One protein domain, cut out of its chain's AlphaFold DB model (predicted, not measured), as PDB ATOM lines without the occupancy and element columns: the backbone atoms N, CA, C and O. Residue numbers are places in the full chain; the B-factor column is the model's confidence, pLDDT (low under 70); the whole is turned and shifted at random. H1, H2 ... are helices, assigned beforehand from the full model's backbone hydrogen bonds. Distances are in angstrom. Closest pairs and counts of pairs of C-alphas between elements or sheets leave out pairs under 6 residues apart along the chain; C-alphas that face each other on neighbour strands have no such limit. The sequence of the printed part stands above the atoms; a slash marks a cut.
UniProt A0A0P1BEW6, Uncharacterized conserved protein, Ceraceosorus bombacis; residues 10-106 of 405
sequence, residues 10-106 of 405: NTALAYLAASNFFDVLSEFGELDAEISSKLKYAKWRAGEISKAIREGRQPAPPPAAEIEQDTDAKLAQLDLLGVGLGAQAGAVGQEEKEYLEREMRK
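This is residues 10 to 106 of the 405 residues of the protein "Uncharacterized conserved protein" of Ceraceosorus bombacis (UniProt A0A0P1BEW6). What shape does the model make? The longest helix, H2, is the core of a small body, with H1 folded beside it as a helical hairpin and H3 crossing it on the other side. H4 sticks out from this body as a free arm, and the long stretch 55 to 69, with no named element, folds back from the end of H2 to the start of H3. What is it built of, and how large is it? The printed part has 97 residues with four named helices in the order H1, H2, H3, H4 and no named strand, and its class is all helix. It is only just loose, close to compact, with a radius of gyration of the C-alphas of 15.3 A and spans of 50 by 36 by 24 A.

Where is the longest helix? H2 is residues 33 to 54, 31.9 A from first to last C-alpha, and C-alpha 33 is at (-41.857, -8.473, 42.133). Which helices come before and after it? H1 is residues 10 to 26, 24.6 A long, and begins with C-alpha 10 at (-24.120, -13.704, 61.690). H3 is residues 70 to 80, 16.1 A long. H4 is residues 91 to 106, 22.6 A long, and ends with C-alpha 106 at (-22.987, -41.170, 29.417).

How does H1 stand to H2? They touch and form a hairpin, a shallow tilt of 30 degrees, opposite ways; their closest C-alphas, of Ala 12 and Ala 46, are 4.6 A apart. How does H3 stand to H2? H3 touches H2 at residues 40 to 47 alone, a steep tilt of 50 degrees, the same way; their closest C-alphas, of Trp 44 and Leu 75, are 5.7 A apart. Which helices are apart? H1 and H3 are apart, and H4 is apart from H1, H2 and H3. What do the backbone N and O atoms show? Each O i to N i+4 pair is within hydrogen-bond range in H1 and H2, against 6 of 7 in H3 and 11 of 12 in H4.

How far does it reach? The two C-alphas farthest apart, of Ala 64 and Lys 106, are 50.4 A apart. Residues 87 to 106, of which 91 to 106 belong to H4, stand free; without them the body spans 39 by 27 by 24 A. Is there a cut, and which link is long? The printed part has no cut. The link from H2 to H3 is long, with 15 residues, while those from H1 to H2 and from H3 to H4 are short. Where is confidence low? The mean pLDDT of the printed part is 71.1, and residues 57 to 72, 74 to 101 and 104 to 106 are under 70.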
ATOM      1  N   ASN A  10     -22.714 -13.329  61.504       84.81
ATOM      2  CA  ASN A  10     -24.120 -13.704  61.690       84.81
ATOM      3  C   ASN A  10     -25.071 -12.849  60.836       84.81
ATOM      4  O   ASN A  10     -26.086 -13.353  60.367       84.81
ATOM      5  N   THR A  11     -24.744 -11.575  60.596       86.69
ATOM      6  CA  THR A  11     -25.530 -10.694  59.722       86.69
ATOM      7  C   THR A  11     -25.455 -11.151  58.263       86.69
ATOM      8  O   THR A  11     -26.481 -11.188  57.592       86.69
ATOM      9  N   ALA A  12     -24.275 -11.557  57.778       87.62
ATOM     10  CA  ALA A  12     -24.143 -12.147  56.442       87.62
ATOM     11  C   ALA A  12     -24.896 -13.482  56.322       87.62
ATOM     12  O   ALA A  12     -25.619 -13.690  55.352       87.62
ATOM     13  N   LEU A  13     -24.787 -14.349  57.338       87.69
ATOM     14  CA  LEU A  13     -25.508 -15.627  57.392       87.69
ATOM     15  C   LEU A  13     -27.034 -15.444  57.396       87.69
ATOM     16  O   LEU A  13     -27.732 -16.235  56.775       87.69
ATOM     17  N   ALA A  14     -27.558 -14.393  58.037       91.06
ATOM     18  CA  ALA A  14     -28.987 -14.086  58.009       91.06
ATOM     19  C   ALA A  14     -29.479 -13.705  56.600       91.06
ATOM     20  O   ALA A  14     -30.539 -14.167  56.182       91.06
ATOM     21  N   TYR A  15     -28.703 -12.918  55.843       91.12
ATOM     22  CA  TYR A  15     -29.025 -12.612  54.443       91.12
ATOM     23  C   TYR A  15     -28.892 -13.839  53.528       91.12
ATOM     24  O   TYR A  15     -29.731 -14.020  52.653       91.12
ATOM     25  N   LEU A  16     -27.905 -14.711  53.766       92.38
ATOM     26  CA  LEU A  16     -27.750 -15.973  53.036       92.38
ATOM     27  C   LEU A  16     -28.911 -16.950  53.308       92.38
ATOM     28  O   LEU A  16     -29.439 -17.571  52.391       92.38
ATOM     29  N   ALA A  17     -29.364 -17.053  54.560       92.75
ATOM     30  CA  ALA A  17     -30.553 -17.832  54.896       92.75
ATOM     31  C   ALA A  17     -31.806 -17.256  54.212       92.75
ATOM     32  O   ALA A  17     -32.589 -18.007  53.638       92.75
ATOM     33  N   ALA A  18     -31.965 -15.926  54.211       92.94
ATOM     34  CA  ALA A  18     -33.067 -15.254  53.526       92.94
ATOM     35  C   ALA A  18     -33.076 -15.529  52.012       92.94
ATOM     36  O   ALA A  18     -34.137 -15.838  51.475       92.94
ATOM     37  N   SER A  19     -31.924 -15.488  51.329       92.75
ATOM     38  CA  SER A  19     -31.870 -15.836  49.903       92.75
ATOM     39  C   SER A  19     -32.286 -17.279  49.638       92.75
ATOM     40  O   SER A  19     -33.045 -17.512  48.706       92.75
ATOM     41  N   ASN A  20     -31.880 -18.225  50.488       93.12
ATOM     42  CA  ASN A  20     -32.258 -19.629  50.325       93.12
ATOM     43  C   ASN A  20     -33.769 -19.842  50.519       93.12
ATOM     44  O   ASN A  20     -34.370 -20.627  49.792       93.12
ATOM     45  N   PHE A  21     -34.409 -19.127  51.453       93.50
ATOM     46  CA  PHE A  21     -35.871 -19.168  51.595       93.50
ATOM     47  C   PHE A  21     -36.589 -18.590  50.371       93.50
ATOM     48  O   PHE A  21     -37.598 -19.146  49.946       93.50
ATOM     49  N   PHE A  22     -36.081 -17.503  49.785       91.12
ATOM     50  CA  PHE A  22     -36.663 -16.929  48.570       91.12
ATOM     51  C   PHE A  22     -36.430 -17.800  47.323       91.12
ATOM     52  O   PHE A  22     -37.327 -17.889  46.492       91.12
ATOM     53  N   ASP A  23     -35.291 -18.493  47.221       90.88
ATOM     54  CA  ASP A  23     -35.057 -19.495  46.173       90.88
ATOM     55  C   ASP A  23     -36.040 -20.673  46.312       90.88
ATOM     56  O   ASP A  23     -36.692 -21.043  45.340       90.88
ATOM     57  N   VAL A  24     -36.250 -21.199  47.527       93.44
ATOM     58  CA  VAL A  24     -37.260 -22.245  47.788       93.44
ATOM     59  C   VAL A  24     -38.678 -21.776  47.445       93.44
ATOM     60  O   VAL A  24     -39.462 -22.555  46.914       93.44
ATOM     61  N   LEU A  25     -39.018 -20.507  47.699       88.69
ATOM     62  CA  LEU A  25     -40.314 -19.947  47.302       88.69
ATOM     63  C   LEU A  25     -40.503 -19.897  45.775       88.69
ATOM     64  O   LEU A  25     -41.647 -19.938  45.331       88.69
ATOM     65  N   SER A  26     -39.423 -19.855  44.984       87.56
ATOM     66  CA  SER A  26     -39.505 -19.797  43.513       87.56
ATOM     67  C   SER A  26     -39.839 -21.123  42.834       87.56
ATOM     68  O   SER A  26     -40.337 -21.122  41.713       87.56
ATOM     69  N   GLU A  27     -39.684 -22.243  43.541       91.25
ATOM     70  CA  GLU A  27     -40.133 -23.556  43.063       91.25
ATOM     71  C   GLU A  27     -41.670 -23.692  43.108       91.25
ATOM     72  O   GLU A  27     -42.264 -24.471  42.366       91.25
ATOM     73  N   PHE A  28     -42.347 -22.915  43.964       88.94
ATOM     74  CA  PHE A  28     -43.805 -22.978  44.134       88.94
ATOM     75  C   PHE A  28     -44.591 -22.082  43.161       88.94
ATOM     76  O   PHE A  28     -45.825 -22.116  43.174       88.94
ATOM     77  N   GLY A  29     -43.915 -21.289  42.322       84.12
ATOM     78  CA  GLY A  29     -44.542 -20.442  41.309       84.12
ATOM     79  C   GLY A  29     -43.792 -19.136  41.041       84.12
ATOM     80  O   GLY A  29     -42.694 -18.901  41.543       84.12
ATOM     81  N   GLU A  30     -44.407 -18.265  40.241       81.19
ATOM     82  CA  GLU A  30     -43.860 -16.943  39.929       81.19
ATOM     83  C   GLU A  30     -43.788 -16.072  41.196       81.19
ATOM     84  O   GLU A  30     -44.785 -15.872  41.895       81.19
ATOM     85  N   LEU A  31     -42.590 -15.563  41.505       81.19
ATOM     86  CA  LEU A  31     -42.389 -14.650  42.629       81.19
ATOM     87  C   LEU A  31     -43.015 -13.294  42.327       81.19
ATOM     88  O   LEU A  31     -42.737 -12.692  41.292       81.19
ATOM     89  N   ASP A  32     -43.747 -12.765  43.306       85.69
ATOM     90  CA  ASP A  32     -44.095 -11.350  43.316       85.69
ATOM     91  C   ASP A  32     -42.832 -10.479  43.178       85.69
ATOM     92  O   ASP A  32     -41.762 -10.803  43.716       85.69
ATOM     93  N   ALA A  33     -42.968  -9.357  42.468       85.62
ATOM     94  CA  ALA A  33     -41.857  -8.473  42.133       85.62
ATOM     95  C   ALA A  33     -41.074  -8.051  43.389       85.62
ATOM     96  O   ALA A  33     -39.842  -8.120  43.397       85.62
ATOM     97  N   GLU A  34     -41.771  -7.743  44.491       84.38
ATOM     98  CA  GLU A  34     -41.149  -7.343  45.756       84.38
ATOM     99  C   GLU A  34     -40.278  -8.465  46.356       84.38
ATOM    100  O   GLU A  34     -39.220  -8.202  46.935       84.38
ATOM    101  N   ILE A  35     -40.692  -9.727  46.207       86.81
ATOM    102  CA  ILE A  35     -39.952 -10.900  46.694       86.81
ATOM    103  C   ILE A  35     -38.727 -11.157  45.808       86.81
ATOM    104  O   ILE A  35     -37.642 -11.418  46.330       86.81
ATOM    105  N   SER A  36     -38.855 -11.007  44.486       85.50
ATOM    106  CA  SER A  36     -37.724 -11.153  43.557       85.50
ATOM    107  C   SER A  36     -36.630 -10.095  43.796       85.50
ATOM    108  O   SER A  36     -35.438 -10.418  43.836       85.50
ATOM    109  N   SER A  37     -37.015  -8.846  44.079       86.00
ATOM    110  CA  SER A  37     -36.079  -7.768  44.418       86.00
ATOM    111  C   SER A  37     -35.442  -7.983  45.800       86.00
ATOM    112  O   SER A  37     -34.235  -7.768  45.968       86.00
ATOM    113  N   LYS A  38     -36.184  -8.532  46.777       89.56
ATOM    114  CA  LYS A  38     -35.630  -8.983  48.072       89.56
ATOM    115  C   LYS A  38     -34.635 -10.140  47.920       89.56
ATOM    116  O   LYS A  38     -33.610 -10.123  48.602       89.56
ATOM    117  N   LEU A  39     -34.880 -11.100  47.023       89.81
ATOM    118  CA  LEU A  39     -33.960 -12.201  46.705       89.81
ATOM    119  C   LEU A  39     -32.624 -11.675  46.159       89.81
ATOM    120  O   LEU A  39     -31.562 -11.998  46.702       89.81
ATOM    121  N   LYS A  40     -32.680 -10.815  45.133       88.69
ATOM    122  CA  LYS A  40     -31.501 -10.155  44.544       88.69
ATOM    123  C   LYS A  40     -30.719  -9.368  45.597       88.69
ATOM    124  O   LYS A  40     -29.505  -9.538  45.733       88.69
ATOM    125  N   TYR A  41     -31.414  -8.554  46.394       88.19
ATOM    126  CA  TYR A  41     -30.799  -7.781  47.471       88.19
ATOM    127  C   TYR A  41     -30.152  -8.670  48.540       88.19
ATOM    128  O   TYR A  41     -29.033  -8.385  48.963       88.19
ATOM    129  N   ALA A  42     -30.809  -9.753  48.967       89.94
ATOM    130  CA  ALA A  42     -30.279 -10.669  49.975       89.94
ATOM    131  C   ALA A  42     -28.979 -11.341  49.508       89.94
ATOM    132  O   ALA A  42     -27.981 -11.301  50.233       89.94
ATOM    133  N   LYS A  43     -28.952 -11.860  48.270       90.06
ATOM    134  CA  LYS A  43     -27.753 -12.455  47.656       90.06
ATOM    135  C   LYS A  43     -26.608 -11.439  47.556       90.06
ATOM    136  O   LYS A  43     -25.504 -11.706  48.035       90.06
ATOM    137  N   TRP A  44     -26.880 -10.239  47.034       91.88
ATOM    138  CA  TRP A  44     -25.887  -9.161  46.937       91.88
ATOM    139  C   TRP A  44     -25.341  -8.766  48.316       91.88
ATOM    140  O   TRP A  44     -24.128  -8.689  48.523       91.88
ATOM    141  N   ARG A  45     -26.232  -8.558  49.293       85.69
ATOM    142  CA  ARG A  45     -25.867  -8.051  50.616       85.69
ATOM    143  C   ARG A  45     -25.111  -9.078  51.458       85.69
ATOM    144  O   ARG A  45     -24.202  -8.687  52.192       85.69
ATOM    145  N   ALA A  46     -25.428 -10.370  51.334       88.38
ATOM    146  CA  ALA A  46     -24.650 -11.448  51.948       88.38
ATOM    147  C   ALA A  46     -23.197 -11.453  51.436       88.38
ATOM    148  O   ALA A  46     -22.257 -11.541  52.237       88.38
ATOM    149  N   GLY A  47     -23.017 -11.277  50.122       87.62
ATOM    150  CA  GLY A  47     -21.718 -11.122  49.469       87.62
ATOM    151  C   GLY A  47     -20.931  -9.915  49.974       87.62
ATOM    152  O   GLY A  47     -19.816 -10.068  50.475       87.62
ATOM    153  N   GLU A  48     -21.531  -8.727  49.917       86.44
ATOM    154  CA  GLU A  48     -20.892  -7.463  50.313       86.44
ATOM    155  C   GLU A  48     -20.476  -7.427  51.787       86.44
ATOM    156  O   GLU A  48     -19.353  -7.033  52.102       86.44
ATOM    157  N   ILE A  49     -21.346  -7.868  52.708       86.12
ATOM    158  CA  ILE A  49     -21.005  -7.923  54.140       86.12
ATOM    159  C   ILE A  49     -19.811  -8.854  54.358       86.12
ATOM    160  O   ILE A  49     -18.892  -8.528  55.106       86.12
ATOM    161  N   SER A  50     -19.792  -9.996  53.678       86.44
ATOM    162  CA  SER A  50     -18.733 -10.991  53.827       86.44
ATOM    163  C   SER A  50     -17.409 -10.571  53.188       86.44
ATOM    164  O   SER A  50     -16.347 -10.834  53.755       86.44
ATOM    165  N   LYS A  51     -17.459  -9.888  52.039       85.50
ATOM    166  CA  LYS A  51     -16.299  -9.268  51.392       85.50
ATOM    167  C   LYS A  51     -15.694  -8.196  52.297       85.50
ATOM    168  O   LYS A  51     -14.501  -8.251  52.578       85.50
ATOM    169  N   ALA A  52     -16.518  -7.302  52.843       81.12
ATOM    170  CA  ALA A  52     -16.069  -6.271  53.771       81.12
ATOM    171  C   ALA A  52     -15.436  -6.864  55.046       81.12
ATOM    172  O   ALA A  52     -14.345  -6.446  55.432       81.12
ATOM    173  N   ILE A  53     -16.047  -7.904  55.635       83.50
ATOM    174  CA  ILE A  53     -15.473  -8.649  56.772       83.50
ATOM    175  C   ILE A  53     -14.104  -9.257  56.415       83.50
ATOM    176  O   ILE A  53     -13.196  -9.214  57.243       83.50
ATOM    177  N   ARG A  54     -13.928  -9.800  55.202       82.19
ATOM    178  CA  ARG A  54     -12.641 -10.356  54.739       82.19
ATOM    179  C   ARG A  54     -11.580  -9.274  54.512       82.19
ATOM    180  O   ARG A  54     -10.418  -9.501  54.820       82.19
ATOM    181  N   GLU A  55     -11.978  -8.109  54.008       81.00
ATOM    182  CA  GLU A  55     -11.108  -6.938  53.805       81.00
ATOM    183  C   GLU A  55     -10.845  -6.133  55.095       81.00
ATOM    184  O   GLU A  55     -10.115  -5.143  55.064       81.00
ATOM    185  N   GLY A  56     -11.457  -6.503  56.228       73.25
ATOM    186  CA  GLY A  56     -11.364  -5.749  57.484       73.25
ATOM    187  C   GLY A  56     -12.044  -4.371  57.451       73.25
ATOM    188  O   GLY A  56     -11.819  -3.552  58.343       73.25
ATOM    189  N   ARG A  57     -12.878  -4.092  56.439       68.12
ATOM    190  CA  ARG A  57     -13.648  -2.846  56.306       68.12
ATOM    191  C   ARG A  57     -15.074  -3.019  56.822       68.12
ATOM    192  O   ARG A  57     -15.633  -4.113  56.821       68.12
ATOM    193  N   GLN A  58     -15.710  -1.917  57.220       65.44
ATOM    194  CA  GLN A  58     -17.159  -1.925  57.423       65.44
ATOM    195  C   GLN A  58     -17.860  -1.973  56.054       65.44
ATOM    196  O   GLN A  58     -17.507  -1.172  55.184       65.44
ATOM    197  N   PRO A  59     -18.843  -2.866  55.835       65.38
ATOM    198  CA  PRO A  59     -19.645  -2.834  54.618       65.38
ATOM    199  C   PRO A  59     -20.443  -1.535  54.571       65.38
ATOM    200  O   PRO A  59     -21.012  -1.115  55.582       65.38
ATOM    201  N   ALA A  60     -20.502  -0.912  53.392       61.91
ATOM    202  CA  ALA A  60     -21.179   0.366  53.200       61.91
ATOM    203  C   ALA A  60     -22.621   0.322  53.749       61.91
ATOM    204  O   ALA A  60     -23.282  -0.719  53.615       61.91
ATOM    205  N   PRO A  61     -23.123   1.406  54.378       58.31
ATOM    206  CA  PRO A  61     -24.500   1.455  54.863       58.31
ATOM    207  C   PRO A  61     -25.476   1.137  53.717       58.31
ATOM    208  O   PRO A  61     -25.177   1.463  52.566       58.31
ATOM    209  N   PRO A  62     -26.602   0.457  53.994       59.50
ATOM    210  CA  PRO A  62     -27.526   0.049  52.942       59.50
ATOM    211  C   PRO A  62     -28.043   1.287  52.188       59.50
ATOM    212  O   PRO A  62     -28.506   2.225  52.845       59.50
ATOM    213  N   PRO A  63     -27.961   1.321  50.844       55.69
ATOM    214  CA  PRO A  63     -28.559   2.400  50.069       55.69
ATOM    215  C   PRO A  63     -30.077   2.367  50.258       55.69
ATOM    216  O   PRO A  63     -30.692   1.298  50.281       55.69
ATOM    217  N   ALA A  64     -30.683   3.537  50.434       46.56
ATOM    218  CA  ALA A  64     -32.119   3.636  50.627       46.56
ATOM    219  C   ALA A  64     -32.856   3.432  49.292       46.56
ATOM    220  O   ALA A  64     -32.726   4.243  48.386       46.56
ATOM    221  N   ALA A  65     -33.665   2.372  49.230       51.22
ATOM    222  CA  ALA A  65     -34.879   2.256  48.412       51.22
ATOM    223  C   ALA A  65     -34.805   2.320  46.865       51.22
ATOM    224  O   ALA A  65     -35.863   2.323  46.245       51.22
ATOM    225  N   GLU A  66     -33.634   2.271  46.220       50.12
ATOM    226  CA  GLU A  66     -33.531   2.160  44.747       50.12
ATOM    227  C   GLU A  66     -32.579   1.020  44.343       50.12
ATOM    228  O   GLU A  66     -31.366   1.211  44.243       50.12
ATOM    229  N   ILE A  67     -33.105  -0.207  44.190       55.84
ATOM    230  CA  ILE A  67     -32.285  -1.420  43.995       55.84
ATOM    231  C   ILE A  67     -32.965  -2.454  43.072       55.84
ATOM    232  O   ILE A  67     -33.363  -3.524  43.527       55.84
ATOM    233  N   GLU A  68     -33.056  -2.170  41.767       55.84
ATOM    234  CA  GLU A  68     -33.491  -3.181  40.776       55.84
ATOM    235  C   GLU A  68     -32.567  -3.339  39.557       55.84
ATOM    236  O   GLU A  68     -32.459  -4.445  39.036       55.84
ATOM    237  N   GLN A  69     -31.853  -2.291  39.126       52.62
ATOM    238  CA  GLN A  69     -30.980  -2.361  37.937       52.62
ATOM    239  C   GLN A  69     -29.500  -2.633  38.269       52.62
ATOM    240  O   GLN A  69     -28.807  -3.333  37.536       52.62
ATOM    241  N   ASP A  70     -29.015  -2.122  39.402       58.72
ATOM    242  CA  ASP A  70     -27.590  -2.147  39.768       58.72
ATOM    243  C   ASP A  70     -27.153  -3.439  40.494       58.72
ATOM    244  O   ASP A  70     -25.958  -3.711  40.646       58.72
ATOM    245  N   THR A  71     -28.110  -4.231  40.987       62.56
ATOM    246  CA  THR A  71     -27.871  -5.467  41.751       62.56
ATOM    247  C   THR A  71     -27.427  -6.619  40.871       62.56
ATOM    248  O   THR A  71     -26.470  -7.298  41.234       62.56
ATOM    249  N   ASP A  72     -28.065  -6.829  39.718       63.75
ATOM    250  CA  ASP A  72     -27.778  -7.980  38.849       63.75
ATOM    251  C   ASP A  72     -26.346  -7.917  38.288       63.75
ATOM    252  O   ASP A  72     -25.616  -8.909  38.312       63.75
ATOM    253  N   ALA A  73     -25.881  -6.722  37.907       71.50
ATOM    254  CA  ALA A  73     -24.498  -6.500  37.483       71.50
ATOM    255  C   ALA A  73     -23.477  -6.748  38.616       71.50
ATOM    256  O   ALA A  73     -22.411  -7.318  38.380       71.50
ATOM    257  N   LYS A  74     -23.800  -6.359  39.860       66.69
ATOM    258  CA  LYS A  74     -22.935  -6.597  41.035       66.69
ATOM    259  C   LYS A  74     -22.952  -8.060  41.485       66.69
ATOM    260  O   LYS A  74     -21.925  -8.554  41.941       66.69
ATOM    261  N   LEU A  75     -24.078  -8.755  41.330       66.44
ATOM    262  CA  LEU A  75     -24.215 -10.194  41.573       66.44
ATOM    263  C   LEU A  75     -23.336 -11.001  40.617       66.44
ATOM    264  O   LEU A  75     -22.533 -11.808  41.080       66.44
ATOM    265  N   ALA A  76     -23.406 -10.716  39.313       69.69
ATOM    266  CA  ALA A  76     -22.566 -11.370  38.310       69.69
ATOM    267  C   ALA A  76     -21.060 -11.160  38.571       69.69
ATOM    268  O   ALA A  76     -20.263 -12.086  38.425       69.69
ATOM    269  N   GLN A  77     -20.656  -9.965  39.021       64.44
ATOM    270  CA  GLN A  77     -19.267  -9.703  39.420       64.44
ATOM    271  C   GLN A  77     -18.854 -10.440  40.703       64.44
ATOM    272  O   GLN A  77     -17.695 -10.833  40.826       64.44
ATOM    273  N   LEU A  78     -19.762 -10.631  41.664       65.62
ATOM    274  CA  LEU A  78     -19.465 -11.357  42.902       65.62
ATOM    275  C   LEU A  78     -19.253 -12.861  42.645       65.62
ATOM    276  O   LEU A  78     -18.339 -13.452  43.222       65.62
ATOM    277  N   ASP A  79     -20.070 -13.443  41.763       60.38
ATOM    278  CA  ASP A  79     -19.987 -14.847  41.344       60.38
ATOM    279  C   ASP A  79     -18.683 -15.121  40.570       60.38
ATOM    280  O   ASP A  79     -17.895 -15.994  40.940       60.38
ATOM    281  N   LEU A  80     -18.362 -14.263  39.590       46.97
ATOM    282  CA  LEU A  80     -17.124 -14.334  38.802       46.97
ATOM    283  C   LEU A  80     -15.842 -14.194  39.645       46.97
ATOM    284  O   LEU A  80     -14.798 -14.733  39.281       46.97
ATOM    285  N   LEU A  81     -15.899 -13.491  40.782       52.75
ATOM    286  CA  LEU A  81     -14.761 -13.339  41.698       52.75
ATOM    287  C   LEU A  81     -14.535 -14.557  42.612       52.75
ATOM    288  O   LEU A  81     -13.676 -14.498  43.495       52.75
ATOM    289  N   GLY A  82     -15.288 -15.651  42.441       50.19
ATOM    290  CA  GLY A  82     -15.086 -16.894  43.189       50.19
ATOM    291  C   GLY A  82     -15.312 -16.743  44.696       50.19
ATOM    292  O   GLY A  82     -14.820 -17.544  45.490       50.19
ATOM    293  N   VAL A  83     -16.058 -15.715  45.124       47.38
ATOM    294  CA  VAL A  83     -16.368 -15.450  46.539       47.38
ATOM    295  C   VAL A  83     -17.533 -16.340  46.996       47.38
ATOM    296  O   VAL A  83     -18.515 -15.886  47.578       47.38
ATOM    297  N   GLY A  84     -17.390 -17.647  46.759       42.06
ATOM    298  CA  GLY A  84     -18.324 -18.684  47.180       42.06
ATOM    299  C   GLY A  84     -18.427 -18.741  48.702       42.06
ATOM    300  O   GLY A  84     -17.630 -19.383  49.385       42.06
ATOM    301  N   LEU A  85     -19.438 -18.074  49.256       45.88
ATOM    302  CA  LEU A  85     -19.727 -18.022  50.692       45.88
ATOM    303  C   LEU A  85     -20.496 -19.256  51.178       45.88
ATOM    304  O   LEU A  85     -21.444 -19.166  51.950       45.88
ATOM    305  N   GLY A  86     -20.033 -20.419  50.722       40.59
ATOM    306  CA  GLY A  86     -20.629 -21.732  50.950       40.59
ATOM    307  C   GLY A  86     -19.599 -22.819  51.266       40.59
ATOM    308  O   GLY A  86     -19.898 -23.993  51.081       40.59
ATOM    309  N   ALA A  87     -18.408 -22.460  51.762       40.56
ATOM    310  CA  ALA A  87     -17.277 -23.370  52.016       40.56
ATOM    311  C   ALA A  87     -17.511 -24.477  53.081       40.56
ATOM    312  O   ALA A  87     -16.563 -25.136  53.494       40.56
ATOM    313  N   GLN A  88     -18.754 -24.695  53.527       35.44
ATOM    314  CA  GLN A  88     -19.155 -25.881  54.297       35.44
ATOM    315  C   GLN A  88     -20.563 -26.416  53.940       35.44
ATOM    316  O   GLN A  88     -21.108 -27.247  54.656       35.44
ATOM    317  N   ALA A  89     -21.147 -25.956  52.827       39.09
ATOM    318  CA  ALA A  89     -22.394 -26.485  52.253       39.09
ATOM    319  C   ALA A  89     -22.261 -26.838  50.752       39.09
ATOM    320  O   ALA A  89     -23.084 -27.570  50.217       39.09
ATOM    321  N   GLY A  90     -21.216 -26.347  50.074       37.25
ATOM    322  CA  GLY A  90     -21.005 -26.507  48.631       37.25
ATOM    323  C   GLY A  90     -20.265 -27.771  48.179       37.25
ATOM    324  O   GLY A  90     -20.074 -27.929  46.979       37.25
ATOM    325  N   ALA A  91     -19.862 -28.669  49.088       37.97
ATOM    326  CA  ALA A  91     -19.223 -29.934  48.698       37.97
ATOM    327  C   ALA A  91     -20.179 -30.830  47.885       37.97
ATOM    328  O   ALA A  91     -19.766 -31.441  46.907       37.97
ATOM    329  N   VAL A  92     -21.471 -30.824  48.237       41.31
ATOM    330  CA  VAL A  92     -22.512 -31.599  47.543       41.31
ATOM    331  C   VAL A  92     -22.748 -31.066  46.123       41.31
ATOM    332  O   VAL A  92     -22.778 -31.837  45.176       41.31
ATOM    333  N   GLY A  93     -22.827 -29.742  45.943       44.12
ATOM    334  CA  GLY A  93     -23.224 -29.142  44.661       44.12
ATOM    335  C   GLY A  93     -22.182 -29.206  43.534       44.12
ATOM    336  O   GLY A  93     -22.556 -29.088  42.368       44.12
ATOM    337  N   GLN A  94     -20.889 -29.378  43.840       44.56
ATOM    338  CA  GLN A  94     -19.872 -29.626  42.804       44.56
ATOM    339  C   GLN A  94     -19.846 -31.099  42.393       44.56
ATOM    340  O   GLN A  94     -19.812 -31.391  41.201       44.56
ATOM    341  N   GLU A  95     -19.929 -32.012  43.362       52.62
ATOM    342  CA  GLU A  95     -19.956 -33.453  43.109       52.62
ATOM    343  C   GLU A  95     -21.258 -33.875  42.402       52.62
ATOM    344  O   GLU A  95     -21.205 -34.646  41.448       52.62
ATOM    345  N   GLU A  96     -22.408 -33.282  42.749       50.38
ATOM    346  CA  GLU A  96     -23.663 -33.439  41.995       50.38
ATOM    347  C   GLU A  96     -23.575 -32.863  40.576       50.38
ATOM    348  O   GLU A  96     -24.102 -33.477  39.652       50.38
ATOM    349  N   LYS A  97     -22.891 -31.726  40.364       50.19
ATOM    350  CA  LYS A  97     -22.679 -31.182  39.011       50.19
ATOM    351  C   LYS A  97     -21.810 -32.101  38.163       50.19
ATOM    352  O   LYS A  97     -22.197 -32.402  37.040       50.19
ATOM    353  N   GLU A  98     -20.684 -32.577  38.692       65.06
ATOM    354  CA  GLU A  98     -19.825 -33.530  37.983       65.06
ATOM    355  C   GLU A  98     -20.508 -34.893  37.793       65.06
ATOM    356  O   GLU A  98     -20.257 -35.563  36.792       65.06
ATOM    357  N   TYR A  99     -21.398 -35.304  38.702       60.72
ATOM    358  CA  TYR A  99     -22.213 -36.510  38.553       60.72
ATOM    359  C   TYR A  99     -23.274 -36.346  37.456       60.72
ATOM    360  O   TYR A  99     -23.352 -37.197  36.572       60.72
ATOM    361  N   LEU A 100     -24.031 -35.240  37.444       64.69
ATOM    362  CA  LEU A 100     -24.973 -34.920  36.364       64.69
ATOM    363  C   LEU A 100     -24.257 -34.775  35.020       64.69
ATOM    364  O   LEU A 100     -24.723 -35.322  34.031       64.69
ATOM    365  N   GLU A 101     -23.121 -34.082  34.968       68.19
ATOM    366  CA  GLU A 101     -22.349 -33.888  33.737       68.19
ATOM    367  C   GLU A 101     -21.754 -35.213  33.233       68.19
ATOM    368  O   GLU A 101     -21.800 -35.496  32.035       68.19
ATOM    369  N   ARG A 102     -21.285 -36.087  34.134       71.81
ATOM    370  CA  ARG A 102     -20.838 -37.448  33.799       71.81
ATOM    371  C   ARG A 102     -21.988 -38.341  33.328       71.81
ATOM    372  O   ARG A 102     -21.774 -39.139  32.420       71.81
ATOM    373  N   GLU A 103     -23.181 -38.208  33.902       75.38
ATOM    374  CA  GLU A 103     -24.355 -38.996  33.516       75.38
ATOM    375  C   GLU A 103     -24.977 -38.485  32.201       75.38
ATOM    376  O   GLU A 103     -25.287 -39.290  31.326       75.38
ATOM    377  N   MET A 104     -25.029 -37.167  31.975       51.09
ATOM    378  CA  MET A 104     -25.387 -36.576  30.676       51.09
ATOM    379  C   MET A 104     -24.408 -37.021  29.586       51.09
ATOM    380  O   MET A 104     -24.829 -37.516  28.546       51.09
ATOM    381  N   ARG A 105     -23.097 -36.974  29.854       65.19
ATOM    382  CA  ARG A 105     -22.051 -37.450  28.930       65.19
ATOM    383  C   ARG A 105     -22.099 -38.961  28.664       65.19
ATOM    384  O   ARG A 105     -21.541 -39.425  27.673       65.19
ATOM    385  N   LYS A 106     -22.746 -39.726  29.546       66.31
ATOM    386  CA  LYS A 106     -22.987 -41.170  29.417       66.31
ATOM    387  C   LYS A 106     -24.289 -41.487  28.667       66.31
ATOM    388  O   LYS A 106     -24.384 -42.561  28.086       66.31
TER     389      LYS A 106